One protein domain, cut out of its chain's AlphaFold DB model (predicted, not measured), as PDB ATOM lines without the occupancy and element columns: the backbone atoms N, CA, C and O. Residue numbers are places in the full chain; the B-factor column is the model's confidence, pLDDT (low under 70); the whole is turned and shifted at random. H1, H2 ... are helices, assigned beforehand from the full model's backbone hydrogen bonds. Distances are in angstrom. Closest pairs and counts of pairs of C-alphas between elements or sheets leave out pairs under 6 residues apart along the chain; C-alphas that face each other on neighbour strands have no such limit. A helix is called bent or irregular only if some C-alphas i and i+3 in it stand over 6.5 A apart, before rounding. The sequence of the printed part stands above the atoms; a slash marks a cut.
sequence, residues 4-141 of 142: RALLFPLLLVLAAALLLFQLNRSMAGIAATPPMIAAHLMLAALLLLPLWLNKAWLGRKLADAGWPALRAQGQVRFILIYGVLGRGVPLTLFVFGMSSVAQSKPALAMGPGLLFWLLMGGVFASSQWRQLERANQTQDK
ATOM      1  N   ARG A   4       4.065   3.450  41.515       63.06
ATOM      2  CA  ARG A   4       4.462   4.388  40.448       63.06
ATOM      3  C   ARG A   4       4.277   3.843  39.023       63.06
ATOM      4  O   ARG A   4       3.974   4.613  38.120       63.06
ATOM      5  N   ALA A   5       4.423   2.533  38.825       64.12
ATOM      6  CA  ALA A   5       4.248   1.877  37.529       64.12
ATOM      7  C   ALA A   5       2.780   1.840  37.067       64.12
ATOM      8  O   ALA A   5       2.533   1.681  35.875       64.12
ATOM      9  N   LEU A   6       1.822   2.004  37.989       65.44
ATOM     10  CA  LEU A   6       0.386   2.084  37.697       65.44
ATOM     11  C   LEU A   6      -0.115   3.534  37.641       65.44
ATOM     12  O   LEU A   6      -0.978   3.851  36.829       65.44
ATOM     13  N   LEU A   7       0.464   4.430  38.446       75.94
ATOM     14  CA  LEU A   7       0.090   5.849  38.482       75.94
ATOM     15  C   LEU A   7       0.332   6.571  37.154       75.94
ATOM     16  O   LEU A   7      -0.535   7.298  36.685       75.94
ATOM     17  N   PHE A   8       1.494   6.365  36.532       74.69
ATOM     18  CA  PHE A   8       1.813   7.024  35.265       74.69
ATOM     19  C   PHE A   8       0.841   6.656  34.127       74.69
ATOM     20  O   PHE A   8       0.286   7.573  33.521       74.69
ATOM     21  N   PRO A   9       0.562   5.366  33.838       68.81
ATOM     22  CA  PRO A   9      -0.423   5.021  32.819       68.81
ATOM     23  C   PRO A   9      -1.828   5.498  33.190       68.81
ATOM     24  O   PRO A   9      -2.527   5.961  32.300       68.81
ATOM     25  N   LEU A  10      -2.219   5.476  34.470       70.12
ATOM     26  CA  LEU A  10      -3.511   6.008  34.920       70.12
ATOM     27  C   LEU A  10      -3.658   7.515  34.645       70.12
ATOM     28  O   LEU A  10      -4.696   7.955  34.164       70.12
ATOM     29  N   LEU A  11      -2.624   8.317  34.909       79.38
ATOM     30  CA  LEU A  11      -2.641   9.753  34.605       79.38
ATOM     31  C   LEU A  11      -2.711  10.011  33.099       79.38
ATOM     32  O   LEU A  11      -3.428  10.903  32.655       79.38
ATOM     33  N   LEU A  12      -2.010   9.196  32.312       74.56
ATOM     34  CA  LEU A  12      -2.039   9.267  30.854       74.56
ATOM     35  C   LEU A  12      -3.423   8.892  30.302       74.56
ATOM     36  O   LEU A  12      -3.901   9.537  29.372       74.56
ATOM     37  N   VAL A  13      -4.091   7.910  30.923       68.75
ATOM     38  CA  VAL A  13      -5.493   7.552  30.656       68.75
ATOM     39  C   VAL A  13      -6.404   8.739  30.920       68.75
ATOM     40  O   VAL A  13      -7.183   9.112  30.046       68.75
ATOM     41  N   LEU A  14      -6.289   9.347  32.101       73.25
ATOM     42  CA  LEU A  14      -7.132  10.468  32.496       73.25
ATOM     43  C   LEU A  14      -6.938  11.667  31.564       73.25
ATOM     44  O   LEU A  14      -7.914  12.252  31.107       73.25
ATOM     45  N   ALA A  15      -5.684  11.999  31.245       79.00
ATOM     46  CA  ALA A  15      -5.340  13.098  30.354       79.00
ATOM     47  C   ALA A  15      -5.858  12.864  28.928       79.00
ATOM     48  O   ALA A  15      -6.455  13.763  28.340       79.00
ATOM     49  N   ALA A  16      -5.685  11.653  28.385       71.25
ATOM     50  CA  ALA A  16      -6.205  11.301  27.067       71.25
ATOM     51  C   ALA A  16      -7.740  11.344  27.039       71.25
ATOM     52  O   ALA A  16      -8.317  11.920  26.121       71.25
ATOM     53  N   ALA A  17      -8.399  10.798  28.063       71.38
ATOM     54  CA  ALA A  17      -9.852  10.820  28.191       71.38
ATOM     55  C   ALA A  17     -10.404  12.250  28.255       71.38
ATOM     56  O   ALA A  17     -11.356  12.575  27.550       71.38
ATOM     57  N   LEU A  18      -9.778  13.115  29.060       77.25
ATOM     58  CA  LEU A  18     -10.137  14.527  29.187       77.25
ATOM     59  C   LEU A  18      -9.921  15.292  27.882       77.25
ATOM     60  O   LEU A  18     -10.797  16.047  27.468       77.25
ATOM     61  N   LEU A  19      -8.786  15.083  27.213       79.56
ATOM     62  CA  LEU A  19      -8.492  15.719  25.930       79.56
ATOM     63  C   LEU A  19      -9.516  15.310  24.863       79.56
ATOM     64  O   LEU A  19     -10.020  16.155  24.127       79.56
ATOM     65  N   LEU A  20      -9.867  14.025  24.811       70.38
ATOM     66  CA  LEU A  20     -10.835  13.490  23.857       70.38
ATOM     67  C   LEU A  20     -12.262  13.940  24.177       70.38
ATOM     68  O   LEU A  20     -13.004  14.268  23.259       70.38
ATOM     69  N   PHE A  21     -12.630  14.034  25.455       73.69
ATOM     70  CA  PHE A  21     -13.879  14.661  25.880       73.69
ATOM     71  C   PHE A  21     -13.951  16.130  25.444       73.69
ATOM     72  O   PHE A  21     -14.960  16.546  24.883       73.69
ATOM     73  N   GLN A  22     -12.878  16.903  25.634       77.06
ATOM     74  CA  GLN A  22     -12.839  18.311  25.230       77.06
ATOM     75  C   GLN A  22     -12.902  18.487  23.708       77.06
ATOM     76  O   GLN A  22     -13.606  19.378  23.236       77.06
ATOM     77  N   LEU A  23     -12.232  17.622  22.942       70.69
ATOM     78  CA  LEU A  23     -12.332  17.585  21.478       70.69
ATOM     79  C   LEU A  23     -13.744  17.215  21.009       70.69
ATOM     80  O   LEU A  23     -14.293  17.857  20.120       70.69
ATOM     81  N   ASN A  24     -14.357  16.203  21.620       68.19
ATOM     82  CA  ASN A  24     -15.710  15.783  21.266       68.19
ATOM     83  C   ASN A  24     -16.726  16.885  21.600       68.19
ATOM     84  O   ASN A  24     -17.583  17.228  20.790       68.19
ATOM     85  N   ARG A  25     -16.564  17.524  22.764       71.88
ATOM     86  CA  ARG A  25     -17.350  18.686  23.180       71.88
ATOM     87  C   ARG A  25     -17.235  19.845  22.193       71.88
ATOM     88  O   ARG A  25     -18.262  20.420  21.841       71.88
ATOM     89  N   SER A  26     -16.021  20.203  21.770       74.12
ATOM     90  CA  SER A  26     -15.810  21.338  20.863       74.12
ATOM     91  C   SER A  26     -16.361  21.080  19.462       74.12
ATOM     92  O   SER A  26     -16.875  22.004  18.840       74.12
ATOM     93  N   MET A  27     -16.308  19.834  18.983       66.75
ATOM     94  CA  MET A  27     -16.799  19.467  17.652       66.75
ATOM     95  C   MET A  27     -18.312  19.235  17.592       66.75
ATOM     96  O   MET A  27     -18.935  19.565  16.587       66.75
ATOM     97  N   ALA A  28     -18.910  18.662  18.638       67.25
ATOM     98  CA  ALA A  28     -20.318  18.259  18.633       67.25
ATOM     99  C   ALA A  28     -21.234  19.159  19.487       67.25
ATOM    100  O   ALA A  28     -22.437  18.915  19.547       67.25
ATOM    101  N   GLY A  29     -20.697  20.194  20.145       68.81
ATOM    102  CA  GLY A  29     -21.492  21.146  20.934       68.81
ATOM    103  C   GLY A  29     -22.148  20.532  22.177       68.81
ATOM    104  O   GLY A  29     -23.190  20.998  22.631       68.81
ATOM    105  N   ILE A  30     -21.565  19.462  22.720       69.88
ATOM    106  CA  ILE A  30     -22.175  18.643  23.775       69.88
ATOM    107  C   ILE A  30     -22.080  19.350  25.136       69.88
ATOM    108  O   ILE A  30     -21.038  19.896  25.506       69.88
ATOM    109  N   ALA A  31     -23.150  19.298  25.932       75.25
ATOM    110  CA  ALA A  31     -23.128  19.794  27.305       75.25
ATOM    111  C   ALA A  31     -22.215  18.932  28.199       75.25
ATOM    112  O   ALA A  31     -22.292  17.703  28.202       75.25
ATOM    113  N   ALA A  32     -21.374  19.581  29.007       74.62
ATOM    114  CA  ALA A  32     -20.479  18.901  29.940       74.62
ATOM    115  C   ALA A  32     -21.213  18.480  31.218       74.62
ATOM    116  O   ALA A  32     -21.058  19.092  32.272       74.62
ATOM    117  N   THR A  33     -22.038  17.441  31.112       81.50
ATOM    118  CA  THR A  33     -22.740  16.866  32.262       81.50
ATOM    119  C   THR A  33     -21.878  15.794  32.946       81.50
ATOM    120  O   THR A  33     -21.102  15.107  32.271       81.50
ATOM    121  N   PRO A  34     -22.008  15.591  34.273       80.31
ATOM    122  CA  PRO A  34     -21.318  14.510  34.981       80.31
ATOM    123  C   PRO A  34     -21.450  13.115  34.334       80.31
ATOM    124  O   PRO A  34     -20.419  12.459  34.170       80.31
ATOM    125  N   PRO A  35     -22.643  12.649  33.895       83.12
ATOM    126  CA  PRO A  35     -22.759  11.346  33.235       83.12
ATOM    127  C   PRO A  35     -22.023  11.290  31.889       83.12
ATOM    128  O   PRO A  35     -21.450  10.256  31.552       83.12
ATOM    129  N   MET A  36     -21.969  12.398  31.143       80.06
ATOM    130  CA  MET A  36     -21.235  12.463  29.878       80.06
ATOM    131  C   MET A  36     -19.724  12.321  30.106       80.06
ATOM    132  O   MET A  36     -19.064  11.540  29.424       80.06
ATOM    133  N   ILE A  37     -19.186  13.027  31.106       79.44
ATOM    134  CA  ILE A  37     -17.774  12.930  31.500       79.44
ATOM    135  C   ILE A  37     -17.445  11.499  31.948       79.44
ATOM    136  O   ILE A  37     -16.447  10.928  31.505       79.44
ATOM    137  N   ALA A  38     -18.305  10.892  32.772       82.88
ATOM    138  CA  ALA A  38     -18.131   9.518  33.237       82.88
ATOM    139  C   ALA A  38     -18.111   8.510  32.074       82.88
ATOM    140  O   ALA A  38     -17.225   7.657  32.023       82.88
ATOM    141  N   ALA A  39     -19.018   8.644  31.100       82.31
ATOM    142  CA  ALA A  39     -19.054   7.780  29.920       82.31
ATOM    143  C   ALA A  39     -17.763   7.875  29.085       82.31
ATOM    144  O   ALA A  39     -17.212   6.855  28.672       82.31
ATOM    145  N   HIS A  40     -17.229   9.085  28.894       80.81
ATOM    146  CA  HIS A  40     -15.973   9.302  28.169       80.81
ATOM    147  C   HIS A  40     -14.764   8.711  28.908       80.81
ATOM    148  O   HIS A  40     -13.899   8.088  28.289       80.81
ATOM    149  N   LEU A  41     -14.719   8.853  30.237       81.19
ATOM    150  CA  LEU A  41     -13.690   8.233  31.075       81.19
ATOM    151  C   LEU A  41     -13.749   6.703  31.007       81.19
ATOM    152  O   LEU A  41     -12.708   6.062  30.855       81.19
ATOM    153  N   MET A  42     -14.948   6.112  31.065       84.25
ATOM    154  CA  MET A  42     -15.127   4.662  30.935       84.25
ATOM    155  C   MET A  42     -14.678   4.157  29.561       84.25
ATOM    156  O   MET A  42     -13.946   3.172  29.489       84.25
ATOM    157  N   LEU A  43     -15.052   4.842  28.476       83.31
ATOM    158  CA  LEU A  43     -14.624   4.481  27.121       83.31
ATOM    159  C   LEU A  43     -13.102   4.560  26.956       83.31
ATOM    160  O   LEU A  43     -12.495   3.657  26.381       83.31
ATOM    161  N   ALA A  44     -12.468   5.601  27.495       80.69
ATOM    162  CA  ALA A  44     -11.016   5.727  27.458       80.69
ATOM    163  C   ALA A  44     -10.324   4.620  28.270       80.69
ATOM    164  O   ALA A  44      -9.359   4.018  27.796       80.69
ATOM    165  N   ALA A  45     -10.839   4.292  29.458       81.25
ATOM    166  CA  ALA A  45     -10.329   3.181  30.259       81.25
ATOM    167  C   ALA A  45     -10.464   1.834  29.520       81.25
ATOM    168  O   ALA A  45      -9.513   1.048  29.489       81.25
ATOM    169  N   LEU A  46     -11.606   1.605  28.860       83.62
ATOM    170  CA  LEU A  46     -11.864   0.415  28.045       83.62
ATOM    171  C   LEU A  46     -10.944   0.311  26.824       83.62
ATOM    172  O   LEU A  46     -10.586  -0.801  26.453       83.62
ATOM    173  N   LEU A  47     -10.518   1.428  26.224       84.38
ATOM    174  CA  LEU A  47      -9.521   1.430  25.144       84.38
ATOM    175  C   LEU A  47      -8.127   1.036  25.649       84.38
ATOM    176  O   LEU A  47      -7.351   0.386  24.948       84.38
ATOM    177  N   LEU A  48      -7.768   1.456  26.857       79.44
ATOM    178  CA  LEU A  48      -6.392   1.337  27.331       79.44
ATOM    179  C   LEU A  48      -6.049  -0.065  27.802       79.44
ATOM    180  O   LEU A  48      -4.912  -0.496  27.617       79.44
ATOM    181  N   LEU A  49      -7.030  -0.804  28.318       82.31
ATOM    182  CA  LEU A  49      -6.853  -2.203  28.686       82.31
ATOM    183  C   LEU A  49      -6.351  -3.074  27.510       82.31
ATOM    184  O   LEU A  49      -5.285  -3.675  27.653       82.31
ATOM    185  N   PRO A  50      -7.013  -3.133  26.335       84.38
ATOM    186  CA  PRO A  50      -6.541  -3.933  25.209       84.38
ATOM    187  C   PRO A  50      -5.210  -3.425  24.641       84.38
ATOM    188  O   PRO A  50      -4.357  -4.242  24.299       84.38
ATOM    189  N   LEU A  51      -4.968  -2.108  24.600       86.50
ATOM    190  CA  LEU A  51      -3.674  -1.567  24.156       86.50
ATOM    191  C   LEU A  51      -2.530  -1.971  25.095       86.50
ATOM    192  O   LEU A  51      -1.435  -2.322  24.643       86.50
ATOM    193  N   TRP A  52      -2.786  -1.952  26.403       85.94
ATOM    194  CA  TRP A  52      -1.828  -2.374  27.415       85.94
ATOM    195  C   TRP A  52      -1.569  -3.880  27.352       85.94
ATOM    196  O   TRP A  52      -0.409  -4.292  27.309       85.94
ATOM    197  N   LEU A  53      -2.624  -4.696  27.251       88.00
ATOM    198  CA  LEU A  53      -2.516  -6.147  27.078       88.00
ATOM    199  C   LEU A  53      -1.749  -6.509  25.804       88.00
ATOM    200  O   LEU A  53      -0.882  -7.380  25.845       88.00
ATOM    201  N   ASN A  54      -1.999  -5.805  24.698       89.69
ATOM    202  CA  ASN A  54      -1.280  -6.003  23.444       89.69
ATOM    203  C   ASN A  54       0.213  -5.651  23.588       89.69
ATOM    204  O   ASN A  54       1.089  -6.408  23.166       89.69
ATOM    205  N   LYS A  55       0.544  -4.538  24.263       88.12
ATOM    206  CA  LYS A  55       1.939  -4.180  24.572       88.12
ATOM    207  C   LYS A  55       2.618  -5.230  25.458       88.12
ATOM    208  O   LYS A  55       3.744  -5.625  25.164       88.12
ATOM    209  N   ALA A  56       1.943  -5.695  26.507       89.25
ATOM    210  CA  ALA A  56       2.451  -6.727  27.407       89.25
ATOM    211  C   ALA A  56       2.620  -8.083  26.700       89.25
ATOM    212  O   ALA A  56       3.572  -8.808  26.969       89.25
ATOM    213  N   TRP A  57       1.718  -8.426  25.779       91.81
ATOM    214  CA  TRP A  57       1.837  -9.609  24.930       91.81
ATOM    215  C   TRP A  57       3.090  -9.551  24.053       91.81
ATOM    216  O   TRP A  57       3.865 -10.505  24.061       91.81
ATOM    217  N   LEU A  58       3.346  -8.428  23.370       91.69
ATOM    218  CA  LEU A  58       4.554  -8.282  22.552       91.69
ATOM    219  C   LEU A  58       5.826  -8.338  23.404       91.69
ATOM    220  O   LEU A  58       6.780  -9.008  23.024       91.69
ATOM    221  N   GLY A  59       5.830  -7.670  24.562       91.38
ATOM    222  CA  GLY A  59       6.955  -7.724  25.495       91.38
ATOM    223  C   GLY A  59       7.280  -9.154  25.929       91.38
ATOM    224  O   GLY A  59       8.437  -9.553  25.871       91.38
ATOM    225  N   ARG A  60       6.257  -9.950  26.275       92.06
ATOM    226  CA  ARG A  60       6.418 -11.376  26.598       92.06
ATOM    227  C   ARG A  60       6.936 -12.178  25.411       92.06
ATOM    228  O   ARG A  60       7.912 -12.894  25.549       92.06
ATOM    229  N   LYS A  61       6.360 -12.003  24.219       90.38
ATOM    230  CA  LYS A  61       6.825 -12.712  23.017       90.38
ATOM    231  C   LYS A  61       8.286 -12.422  22.674       90.38
ATOM    232  O   LYS A  61       8.995 -13.340  22.276       90.38
ATOM    233  N   LEU A  62       8.728 -11.176  22.845       91.88
ATOM    234  CA  LEU A  62      10.128 -10.796  22.660       91.88
ATOM    235  C   LEU A  62      11.037 -11.366  23.756       91.88
ATOM    236  O   LEU A  62      12.160 -11.736  23.446       91.88
ATOM    237  N   ALA A  63      10.566 -11.456  25.002       90.81
ATOM    238  CA  ALA A  63      11.330 -12.047  26.100       90.81
ATOM    239  C   ALA A  63      11.456 -13.578  25.984       90.81
ATOM    240  O   ALA A  63      12.527 -14.114  26.240       90.81
ATOM    241  N   ASP A  64      10.387 -14.264  25.572       90.56
ATOM    242  CA  ASP A  64      10.327 -15.730  25.541       90.56
ATOM    243  C   ASP A  64      11.017 -16.319  24.302       90.56
ATOM    244  O   ASP A  64      11.752 -17.296  24.399       90.56
ATOM    245  N   ALA A  65      10.750 -15.755  23.117       89.00
ATOM    246  CA  ALA A  65      11.189 -16.319  21.836       89.00
ATOM    247  C   ALA A  65      12.248 -15.464  21.119       89.00
ATOM    248  O   ALA A  65      12.831 -15.901  20.125       89.00
ATOM    249  N   GLY A  66      12.488 -14.240  21.594       90.75
ATOM    250  CA  GLY A  66      13.390 -13.297  20.945       90.75
ATOM    251  C   GLY A  66      12.834 -12.704  19.648       90.75
ATOM    252  O   GLY A  66      11.806 -13.114  19.098       90.75
ATOM    253  N   TRP A  67      13.545 -11.703  19.133       92.00
ATOM    254  CA  TRP A  67      13.223 -11.088  17.847       92.00
ATOM    255  C   TRP A  67      13.318 -12.052  16.649       92.00
ATOM    256  O   TRP A  67      12.393 -12.025  15.836       92.00
ATOM    257  N   PRO A  68      14.330 -12.939  16.522       91.75
ATOM    258  CA  PRO A  68      14.458 -13.809  15.348       91.75
ATOM    259  C   PRO A  68      13.242 -14.719  15.119       91.75
ATOM    260  O   PRO A  68      12.745 -14.822  13.996       91.75
ATOM    261  N   ALA A  69      12.697 -15.318  16.183       90.81
ATOM    262  CA  ALA A  69      11.516 -16.177  16.094       90.81
ATOM    263  C   ALA A  69      10.243 -15.397  15.731       90.81
ATOM    264  O   ALA A  69       9.353 -15.912  15.049       90.81
ATOM    265  N   LEU A  70      10.141 -14.144  16.180       90.69
ATOM    266  CA  LEU A  70       9.034 -13.257  15.832       90.69
ATOM    267  C   LEU A  70       9.147 -12.781  14.377       90.69
ATOM    268  O   LEU A  70       8.150 -12.751  13.655       90.69
ATOM    269  N   ARG A  71      10.373 -12.483  13.929       92.50
ATOM    270  CA  ARG A  71      10.691 -12.095  12.553       92.50
ATOM    271  C   ARG A  71      10.378 -13.211  11.557       92.50
ATOM    272  O   ARG A  71       9.800 -12.934  10.508       92.50
ATOM    273  N   ALA A  72      10.684 -14.463  11.905       92.75
ATOM    274  CA  ALA A  72      10.406 -15.640  11.077       92.75
ATOM    275  C   ALA A  72       8.911 -15.830  10.758       92.75
ATOM    276  O   ALA A  72       8.561 -16.399   9.729       92.75
ATOM    277  N   GLN A  73       8.012 -15.309  11.601       91.50
ATOM    278  CA  GLN A  73       6.564 -15.351  11.358       91.50
ATOM    279  C   GLN A  73       6.090 -14.329  10.312       91.50
ATOM    280  O   GLN A  73       4.934 -14.386   9.886       91.50
ATOM    281  N   GLY A  74       6.965 -13.409   9.899       93.81
ATOM    282  CA  GLY A  74       6.731 -12.452   8.826       93.81
ATOM    283  C   GLY A  74       6.133 -11.117   9.277       93.81
ATOM    284  O   GLY A  74       5.261 -11.034  10.147       93.81
ATOM    285  N   GLN A  75       6.569 -10.051   8.603       93.94
ATOM    286  CA  GLN A  75       6.151  -8.672   8.876       93.94
ATOM    287  C   GLN A  75       4.642  -8.466   8.698       93.94
ATOM    288  O   GLN A  75       4.008  -7.793   9.508       93.94
ATOM    289  N   VAL A  76       4.048  -9.057   7.658       94.69
ATOM    290  CA  VAL A  76       2.611  -8.909   7.368       94.69
ATOM    291  C   VAL A  76       1.768  -9.473   8.509       94.69
ATOM    292  O   VAL A  76       0.855  -8.807   8.996       94.69
ATOM    293  N   ARG A  77       2.113 -10.671   8.997       93.25
ATOM    294  CA  ARG A  77       1.418 -11.307  10.121       93.25
ATOM    295  C   ARG A  77       1.538 -10.475  11.394       93.25
ATOM    296  O   ARG A  77       0.547 -10.302  12.100       93.25
ATOM    297  N   PHE A  78       2.720  -9.919  11.661       94.00
ATOM    298  CA  PHE A  78       2.914  -8.989  12.768       94.00
ATOM    299  C   PHE A  78       2.009  -7.759  12.638       94.00
ATOM    300  O   PHE A  78       1.281  -7.436  13.569       94.00
ATOM    301  N   ILE A  79       1.995  -7.100  11.478       94.69
ATOM    302  CA  ILE A  79       1.174  -5.905  11.242       94.69
ATOM    303  C   ILE A  79      -0.318  -6.207  11.425       94.69
ATOM    304  O   ILE A  79      -1.017  -5.422  12.065       94.69
ATOM    305  N   LEU A  80      -0.804  -7.341  10.917       94.12
ATOM    306  CA  LEU A  80      -2.209  -7.729  11.048       94.12
ATOM    307  C   LEU A  80      -2.587  -8.036  12.501       94.12
ATOM    308  O   LEU A  80      -3.526  -7.445  13.028       94.12
ATOM    309  N   ILE A  81      -1.850  -8.923  13.169       91.44
ATOM    310  CA  ILE A  81      -2.210  -9.378  14.518       91.44
ATOM    311  C   ILE A  81      -1.919  -8.286  15.549       91.44
ATOM    312  O   ILE A  81      -2.793  -7.888  16.314       91.44
ATOM    313  N   TYR A  82      -0.691  -7.773  15.568       92.50
ATOM    314  CA  TYR A  82      -0.270  -6.808  16.576       92.50
ATOM    315  C   TYR A  82      -0.810  -5.402  16.299       92.50
ATOM    316  O   TYR A  82      -1.191  -4.684  17.227       92.50
ATOM    317  N   GLY A  83      -0.831  -5.002  15.028       92.81
ATOM    318  CA  GLY A  83      -1.262  -3.674  14.607       92.81
ATOM    319  C   GLY A  83      -2.764  -3.569  14.438       92.81
ATOM    320  O   GLY A  83      -3.426  -2.896  15.222       92.81
ATOM    321  N   VAL A  84      -3.303  -4.212  13.405       92.06
ATOM    322  CA  VAL A  84      -4.715  -4.063  13.027       92.06
ATOM    323  C   VAL A  84      -5.628  -4.616  14.120       92.06
ATOM    324  O   VAL A  84      -6.446  -3.870  14.648       92.06
ATOM    325  N   LEU A  85      -5.450  -5.871  14.536       91.75
ATOM    326  CA  LEU A  85      -6.290  -6.472  15.579       91.75
ATOM    327  C   LEU A  85      -5.946  -5.934  16.973       91.75
ATOM    328  O   LEU A  85      -6.835  -5.576  17.738       91.75
ATOM    329  N   GLY A  86      -4.658  -5.840  17.303       87.56
ATOM    330  CA  GLY A  86      -4.212  -5.459  18.643       87.56
ATOM    331  C   GLY A  86      -4.271  -3.959  18.962       87.56
ATOM    332  O   GLY A  86      -4.180  -3.587  20.134       87.56
ATOM    333  N   ARG A  87      -4.376  -3.074  17.963       89.12
ATOM    334  CA  ARG A  87      -4.472  -1.613  18.166       89.12
ATOM    335  C   ARG A  87      -5.580  -0.971  17.348       89.12
ATOM    336  O   ARG A  87      -6.338  -0.178  17.896       89.12
ATOM    337  N   GLY A  88      -5.675  -1.314  16.067       90.19
ATOM    338  CA  GLY A  88      -6.638  -0.731  15.135       90.19
ATOM    339  C   GLY A  88      -8.084  -0.997  15.544       90.19
ATOM    340  O   GLY A  88      -8.866  -0.058  15.648       90.19
ATOM    341  N   VAL A  89      -8.433  -2.250  15.849       90.62
ATOM    342  CA  VAL A  89      -9.781  -2.628  16.306       90.62
ATOM    343  C   VAL A  89     -10.149  -1.913  17.615       90.62
ATOM    344  O   VAL A  89     -11.177  -1.235  17.620       90.62
ATOM    345  N   PRO A  90      -9.331  -1.952  18.689       89.06
ATOM    346  CA  PRO A  90      -9.601  -1.172  19.897       89.06
ATOM    347  C   PRO A  90      -9.817   0.323  19.636       89.06
ATOM    348  O   PRO A  90     -10.791   0.888  20.126       89.06
ATOM    349  N   LEU A  91      -8.951   0.959  18.836       86.19
ATOM    350  CA  LEU A  91      -9.079   2.379  18.485       86.19
ATOM    351  C   LEU A  91     -10.373   2.664  17.721       86.19
ATOM    352  O   LEU A  91     -11.057   3.643  18.002       86.19
ATOM    353  N   THR A  92     -10.732   1.787  16.789       88.12
ATOM    354  CA  THR A  92     -11.958   1.904  15.994       88.12
ATOM    355  C   THR A  92     -13.195   1.806  16.880       88.12
ATOM    356  O   THR A  92     -14.074   2.661  16.800       88.12
ATOM    357  N   LEU A  93     -13.238   0.813  17.775       86.25
ATOM    358  CA  LEU A  93     -14.325   0.645  18.741       86.25
ATOM    359  C   LEU A  93     -14.425   1.836  19.695       86.25
ATOM    360  O   LEU A  93     -15.526   2.270  20.024       86.25
ATOM    361  N   PHE A  94     -13.288   2.395  20.104       84.69
ATOM    362  CA  PHE A  94     -13.260   3.588  20.938       84.69
ATOM    363  C   PHE A  94     -13.854   4.803  20.224       84.69
ATOM    364  O   PHE A  94     -14.740   5.455  20.773       84.69
ATOM    365  N   VAL A  95     -13.421   5.097  18.996       80.56
ATOM    366  CA  VAL A  95     -13.953   6.237  18.232       80.56
ATOM    367  C   VAL A  95     -15.435   6.047  17.929       80.56
ATOM    368  O   VAL A  95     -16.215   6.990  18.069       80.56
ATOM    369  N   PHE A  96     -15.845   4.823  17.601       82.81
ATOM    370  CA  PHE A  96     -17.251   4.470  17.447       82.81
ATOM    371  C   PHE A  96     -18.055   4.730  18.731       82.81
ATOM    372  O   PHE A  96     -19.099   5.383  18.686       82.81
ATOM    373  N   GLY A  97     -17.556   4.277  19.886       80.50
ATOM    374  CA  GLY A  97     -18.204   4.468  21.184       80.50
ATOM    375  C   GLY A  97     -18.321   5.941  21.572       80.50
ATOM    376  O   GLY A  97     -19.399   6.397  21.937       80.50
ATOM    377  N   MET A  98     -17.243   6.711  21.409       76.81
ATOM    378  CA  MET A  98     -17.213   8.152  21.695       76.81
ATOM    379  C   MET A  98     -18.225   8.928  20.856       76.81
ATOM    380  O   MET A  98     -18.862   9.863  21.336       76.81
ATOM    381  N   SER A  99     -18.397   8.507  19.608       75.00
ATOM    382  CA  SER A  99     -19.330   9.131  18.675       75.00
ATOM    383  C   SER A  99     -20.775   8.746  18.969       75.00
ATOM    384  O   SER A  99     -21.658   9.595  18.901       75.00
ATOM    385  N   SER A 100     -21.003   7.495  19.377       76.69
ATOM    386  CA  SER A 100     -22.323   6.998  19.789       76.69
ATOM    387  C   SER A 100     -22.813   7.654  21.082       76.69
ATOM    388  O   SER A 100     -24.006   7.869  21.256       76.69
ATOM    389  N   VAL A 101     -21.894   8.003  21.987       74.50
ATOM    390  CA  VAL A 101     -22.207   8.748  23.217       74.50
ATOM    391  C   VAL A 101     -22.463  10.236  22.929       74.50
ATOM    392  O   VAL A 101     -23.205  10.891  23.657       74.50
ATOM    393  N   ALA A 102     -21.869  10.773  21.861       65.88
ATOM    394  CA  ALA A 102     -21.936  12.184  21.488       65.88
ATOM    395  C   ALA A 102     -23.120  12.580  20.606       65.88
ATOM    396  O   ALA A 102     -23.581  13.718  20.685       65.88
ATOM    397  N   GLN A 103     -23.570  11.694  19.717       63.62
ATOM    398  CA  GLN A 103     -24.535  12.032  18.674       63.62
ATOM    399  C   GLN A 103     -25.711  11.055  18.659       63.62
ATOM    400  O   GLN A 103     -25.538   9.848  18.768       63.62
ATOM    401  N   SER A 104     -26.911  11.580  18.402       54.84
ATOM    402  CA  SER A 104     -28.105  10.798  18.047       54.84
ATOM    403  C   SER A 104     -28.145  10.386  16.566       54.84
ATOM    404  O   SER A 104     -29.121   9.788  16.115       54.84
ATOM    405  N   LYS A 105     -27.111  10.725  15.779       51.31
ATOM    406  CA  LYS A 105     -27.037  10.422  14.343       51.31
ATOM    407  C   LYS A 105     -26.429   9.035  14.094       51.31
ATOM    408  O   LYS A 105     -25.487   8.649  14.783       51.31
ATOM    409  N   PRO A 106     -26.939   8.287  13.098       50.22
ATOM    410  CA  PRO A 106     -26.542   6.906  12.861       50.22
ATOM    411  C   PRO A 106     -25.063   6.806  12.479       50.22
ATOM    412  O   PRO A 106     -24.572   7.520  11.603       50.22
ATOM    413  N   ALA A 107     -24.371   5.853  13.103       53.19
ATOM    414  CA  ALA A 107     -22.930   5.629  12.993       53.19
ATOM    415  C   ALA A 107     -22.406   5.314  11.570       53.19
ATOM    416  O   ALA A 107     -21.198   5.256  11.348       53.19
ATOM    417  N   LEU A 108     -23.297   5.156  10.587       50.72
ATOM    418  CA  LEU A 108     -22.983   4.882   9.180       50.72
ATOM    419  C   LEU A 108     -22.185   6.011   8.498       50.72
ATOM    420  O   LEU A 108     -21.384   5.729   7.611       50.72
ATOM    421  N   ALA A 109     -22.314   7.263   8.952       55.56
ATOM    422  CA  ALA A 109     -21.516   8.385   8.435       55.56
ATOM    423  C   ALA A 109     -20.018   8.303   8.811       55.56
ATOM    424  O   ALA A 109     -19.201   9.048   8.274       55.56
ATOM    425  N   MET A 110     -19.640   7.390   9.714       63.16
ATOM    426  CA  MET A 110     -18.263   7.229  10.184       63.16
ATOM    427  C   MET A 110     -17.455   6.175   9.432       63.16
ATOM    428  O   MET A 110     -16.275   6.021   9.731       63.16
ATOM    429  N   GLY A 111     -18.039   5.462   8.461       66.88
ATOM    430  CA  GLY A 111     -17.378   4.360   7.744       66.88
ATOM    431  C   GLY A 111     -15.930   4.653   7.304       66.88
ATOM    432  O   GLY A 111     -15.032   3.890   7.667       66.88
ATOM    433  N   PRO A 112     -15.655   5.785   6.623       71.81
ATOM    434  CA  PRO A 112     -14.290   6.164   6.241       71.81
ATOM    435  C   PRO A 112     -13.367   6.437   7.442       71.81
ATOM    436  O   PRO A 112     -12.196   6.062   7.429       71.81
ATOM    437  N   GLY A 113     -13.898   7.047   8.506       74.31
ATOM    438  CA  GLY A 113     -13.159   7.316   9.741       74.31
ATOM    439  C   GLY A 113     -12.825   6.041  10.518       74.31
ATOM    440  O   GLY A 113     -11.724   5.911  11.046       74.31
ATOM    441  N   LEU A 114     -13.729   5.060  10.548       80.25
ATOM    442  CA  LEU A 114     -13.490   3.767  11.195       80.25
ATOM    443  C   LEU A 114     -12.398   2.978  10.469       80.25
ATOM    444  O   LEU A 114     -11.498   2.441  11.114       80.25
ATOM    445  N   LEU A 115     -12.421   2.971   9.132       86.50
ATOM    446  CA  LEU A 115     -11.362   2.351   8.337       86.50
ATOM    447  C   LEU A 115     -10.007   3.029   8.593       86.50
ATOM    448  O   LEU A 115      -8.994   2.348   8.743       86.50
ATOM    449  N   PHE A 116      -9.991   4.360   8.702       86.56
ATOM    450  CA  PHE A 116      -8.789   5.116   9.046       86.56
ATOM    451  C   PHE A 116      -8.192   4.662  10.389       86.56
ATOM    452  O   PHE A 116      -7.009   4.319  10.447       86.56
ATOM    453  N   TRP A 117      -8.997   4.580  11.454       85.31
ATOM    454  CA  TRP A 117      -8.516   4.152  12.776       85.31
ATOM    455  C   TRP A 117      -8.054   2.693  12.804       85.31
ATOM    456  O   TRP A 117      -7.057   2.370  13.458       85.31
ATOM    457  N   LEU A 118      -8.713   1.825  12.036       89.50
ATOM    458  CA  LEU A 118      -8.315   0.433  11.868       89.50
ATOM    459  C   LEU A 118      -6.934   0.321  11.200       89.50
ATOM    460  O   LEU A 118      -6.044  -0.369  11.709       89.50
ATOM    461  N   LEU A 119      -6.731   1.037  10.091       91.69
ATOM    462  CA  LEU A 119      -5.478   1.039   9.329       91.69
ATOM    463  C   LEU A 119      -4.327   1.697  10.095       91.69
ATOM    464  O   LEU A 119      -3.183   1.239  10.005       91.69
ATOM    465  N   MET A 120      -4.615   2.709  10.917       89.69
ATOM    466  CA  MET A 120      -3.623   3.343  11.791       89.69
ATOM    467  C   MET A 120      -2.943   2.341  12.734       89.69
ATOM    468  O   MET A 120      -1.740   2.450  12.984       89.69
ATOM    469  N   GLY A 121      -3.659   1.309  13.191       90.19
ATOM    470  CA  GLY A 121      -3.062   0.206  13.949       90.19
ATOM    471  C   GLY A 121      -1.927  -0.488  13.187       90.19
ATOM    472  O   GLY A 121      -0.854  -0.738  13.745       90.19
ATOM    473  N   GLY A 122      -2.129  -0.733  11.890       91.81
ATOM    474  CA  GLY A 122      -1.122  -1.313  11.005       91.81
ATOM    475  C   GLY A 122       0.082  -0.393  10.781       91.81
ATOM    476  O   GLY A 122       1.223  -0.852  10.842       91.81
ATOM    477  N   VAL A 123      -0.144   0.914  10.611       93.31
ATOM    478  CA  VAL A 123       0.933   1.917  10.482       93.31
ATOM    479  C   VAL A 123       1.819   1.932  11.728       93.31
ATOM    480  O   VAL A 123       3.051   1.876  11.622       93.31
ATOM    481  N   PHE A 124       1.215   1.933  12.919       91.62
ATOM    482  CA  PHE A 124       1.969   1.884  14.169       91.62
ATOM    483  C   PHE A 124       2.776   0.590  14.314       91.62
ATOM    484  O   PHE A 124       3.940   0.644  14.714       91.62
ATOM    485  N   ALA A 125       2.199  -0.561  13.959       93.19
ATOM    486  CA  ALA A 125       2.925  -1.827  13.973       93.19
ATOM    487  C   ALA A 125       4.069  -1.847  12.952       93.19
ATOM    488  O   ALA A 125       5.161  -2.299  13.274       93.19
ATOM    489  N   SER A 126       3.876  -1.288  11.758       94.31
ATOM    490  CA  SER A 126       4.934  -1.172  10.747       94.31
ATOM    491  C   SER A 126       6.107  -0.305  11.228       94.31
ATOM    492  O   SER A 126       7.275  -0.650  11.036       94.31
ATOM    493  N   SER A 127       5.826   0.812  11.907       94.25
ATOM    494  CA  SER A 127       6.869   1.628  12.545       94.25
ATOM    495  C   SER A 127       7.625   0.840  13.620       94.25
ATOM    496  O   SER A 127       8.856   0.831  13.638       94.25
ATOM    497  N   GLN A 128       6.896   0.115  14.470       92.94
ATOM    498  CA  GLN A 128       7.483  -0.651  15.564       92.94
ATOM    499  C   GLN A 128       8.297  -1.855  15.079       92.94
ATOM    500  O   GLN A 128       9.372  -2.108  15.611       92.94
ATOM    501  N   TRP A 129       7.853  -2.536  14.022       93.88
ATOM    502  CA  TRP A 129       8.636  -3.562  13.334       93.88
ATOM    503  C   TRP A 129       9.986  -3.003  12.879       93.88
ATOM    504  O   TRP A 129      11.029  -3.558  13.202       93.88
ATOM    505  N   ARG A 130       9.986  -1.846  12.203       94.44
ATOM    506  CA  ARG A 130      11.223  -1.184  11.752       94.44
ATOM    507  C   ARG A 130      12.127  -0.745  12.902       94.44
ATOM    508  O   ARG A 130      13.334  -0.635  12.711       94.44
ATOM    509  N   GLN A 131      11.571  -0.414  14.064       92.25
ATOM    510  CA  GLN A 131      12.367  -0.110  15.257       92.25
ATOM    511  C   GLN A 131      13.022  -1.375  15.819       92.25
ATOM    512  O   GLN A 131      14.214  -1.348  16.105       92.25
ATOM    513  N   LEU A 132      12.275  -2.479  15.913       92.31
ATOM    514  CA  LEU A 132      12.792  -3.769  16.376       92.31
ATOM    515  C   LEU A 132      13.873  -4.315  15.436       92.31
ATOM    516  O   LEU A 132      14.926  -4.732  15.907       92.31
ATOM    517  N   GLU A 133      13.666  -4.225  14.122       93.00
ATOM    518  CA  GLU A 133      14.657  -4.643  13.127       93.00
ATOM    519  C   GLU A 133      15.979  -3.877  13.295       93.00
ATOM    520  O   GLU A 133      17.044  -4.480  13.377       93.00
ATOM    521  N   ARG A 134      15.912  -2.545  13.439       91.50
ATOM    522  CA  ARG A 134      17.095  -1.695  13.650       91.50
ATOM    523  C   ARG A 134      17.803  -1.986  14.974       91.50
ATOM    524  O   ARG A 134      19.032  -2.029  15.010       91.50
ATOM    525  N   ALA A 135      17.038  -2.190  16.047       89.81
ATOM    526  CA  ALA A 135      17.588  -2.483  17.368       89.81
ATOM    527  C   ALA A 135      18.396  -3.791  17.364       89.81
ATOM    528  O   ALA A 135      19.487  -3.830  17.922       89.81
ATOM    529  N   ASN A 136      17.903  -4.823  16.676       88.44
ATOM    530  CA  ASN A 136      18.571  -6.126  16.621       88.44
ATOM    531  C   ASN A 136      19.741  -6.150  15.620       88.44
ATOM    532  O   ASN A 136      20.775  -6.727  15.923       88.44
ATOM    533  N   GLN A 137      19.666  -5.425  14.496       85.56
ATOM    534  CA  GLN A 137      20.810  -5.273  13.576       85.56
ATOM    535  C   GLN A 137      22.027  -4.580  14.206       85.56
ATOM    536  O   GLN A 137      23.144  -4.718  13.714       85.56
ATOM    537  N   THR A 138      21.807  -3.775  15.247       76.31
ATOM    538  CA  THR A 138      22.897  -3.109  15.970       76.31
ATOM    539  C   THR A 138      23.602  -4.071  16.924       76.31
ATOM    540  O   THR A 138      24.800  -3.931  17.137       76.31
ATOM    541  N   GLN A 139      22.879  -5.056  17.461       70.12
ATOM    542  CA  GLN A 139      23.430  -6.056  18.375       70.12
ATOM    543  C   GLN A 139      24.299  -7.088  17.653       70.12
ATOM    544  O   GLN A 139      25.322  -7.473  18.194       70.12
ATOM    545  N   ASP A 140      23.972  -7.450  16.409       63.50
ATOM    546  CA  ASP A 140      24.780  -8.391  15.609       63.50
ATOM    547  C   ASP A 140      26.146  -7.818  15.164       63.50
ATOM    548  O   ASP A 140      26.968  -8.531  14.590       63.50
ATOM    549  N   LYS A 141      26.384  -6.514  15.370       62.97
ATOM    550  CA  LYS A 141      27.634  -5.819  15.011       62.97
ATOM    551  C   LYS A 141      28.589  -5.613  16.194       62.97
ATOM    552  O   LYS A 141      29.642  -5.007  15.994       62.97
TER     553      LYS A 141
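What this domain is: This is residues 4 to 141 of the 142 residues of an uncharacterized protein of Chromobacterium sphagni (UniProt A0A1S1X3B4). Two helices and one arm of a third, H2, H3b and H4, form a loose up-and-down bundle, each running against the one before it. H1 crosses H2 steeply with its residues 13 to 21. The printed part has 138 residues, with four named helices in the order H1, H2, H3, H4 and no named strand, and its class is all helix. It is loose, with a radius of gyration of the C-alphas of 17.7 A, and spans 58 by 38 by 20 A.

Where its parts are: H1, residues 4 to 28, begins at C-alpha 4 (4.462, 4.388, 40.448) and is 35.8 A long. H2, residues 34 to 72, is 49.9 A long and irregular, with C-alphas 64 and 67 9.4 A apart and a kink of 107 degrees near residue 66. H3, residues 75 to 102, was assigned as one helix by its hydrogen bonds but is bent, with C-alphas 86 and 89 6.7 A apart; its arms are H3a, residues 75 to 86, 14.6 A, and H3b, residues 89 to 102, 19.8 A. H4, residues 107 to 139, is 48.1 A long, irregular with C-alphas 109 and 112 7.9 A apart, and ends at C-alpha 139 (23.430, -6.056, 18.375).

How they stand to each other: H2 touches H3b, closest at the C-alphas of Leu 47 and Pro 90, 5.9 A, at a shallow tilt of 5 degrees, opposite ways. H3b and H4 form a helical hairpin, closest at the C-alphas of Thr 92 and Trp 117, 5.2 A. H3a touches H4 at a steep tilt of 49 degrees, closest at the C-alphas of Gly 83 and Gly 122, 4.3 A. H1 touches H2, closest at the C-alphas of Ala 17 and Ala 44, 5.3 A; H1 and H4 are apart. In H3b every O i to N i+4 pair is within hydrogen-bond range; in H1 20 of 21 are, in H2 30 of 35, in H3a 6 of 8 and in H4 23 of 29.

The domain as a whole: The C-alphas farthest apart, of Ser 104 and Lys 141, are 58.2 A apart. The printed part has no cut, and its three links are tight. The mean pLDDT of the printed part is 81.6, and 22 residues are under 70, among them residues 102 to 111.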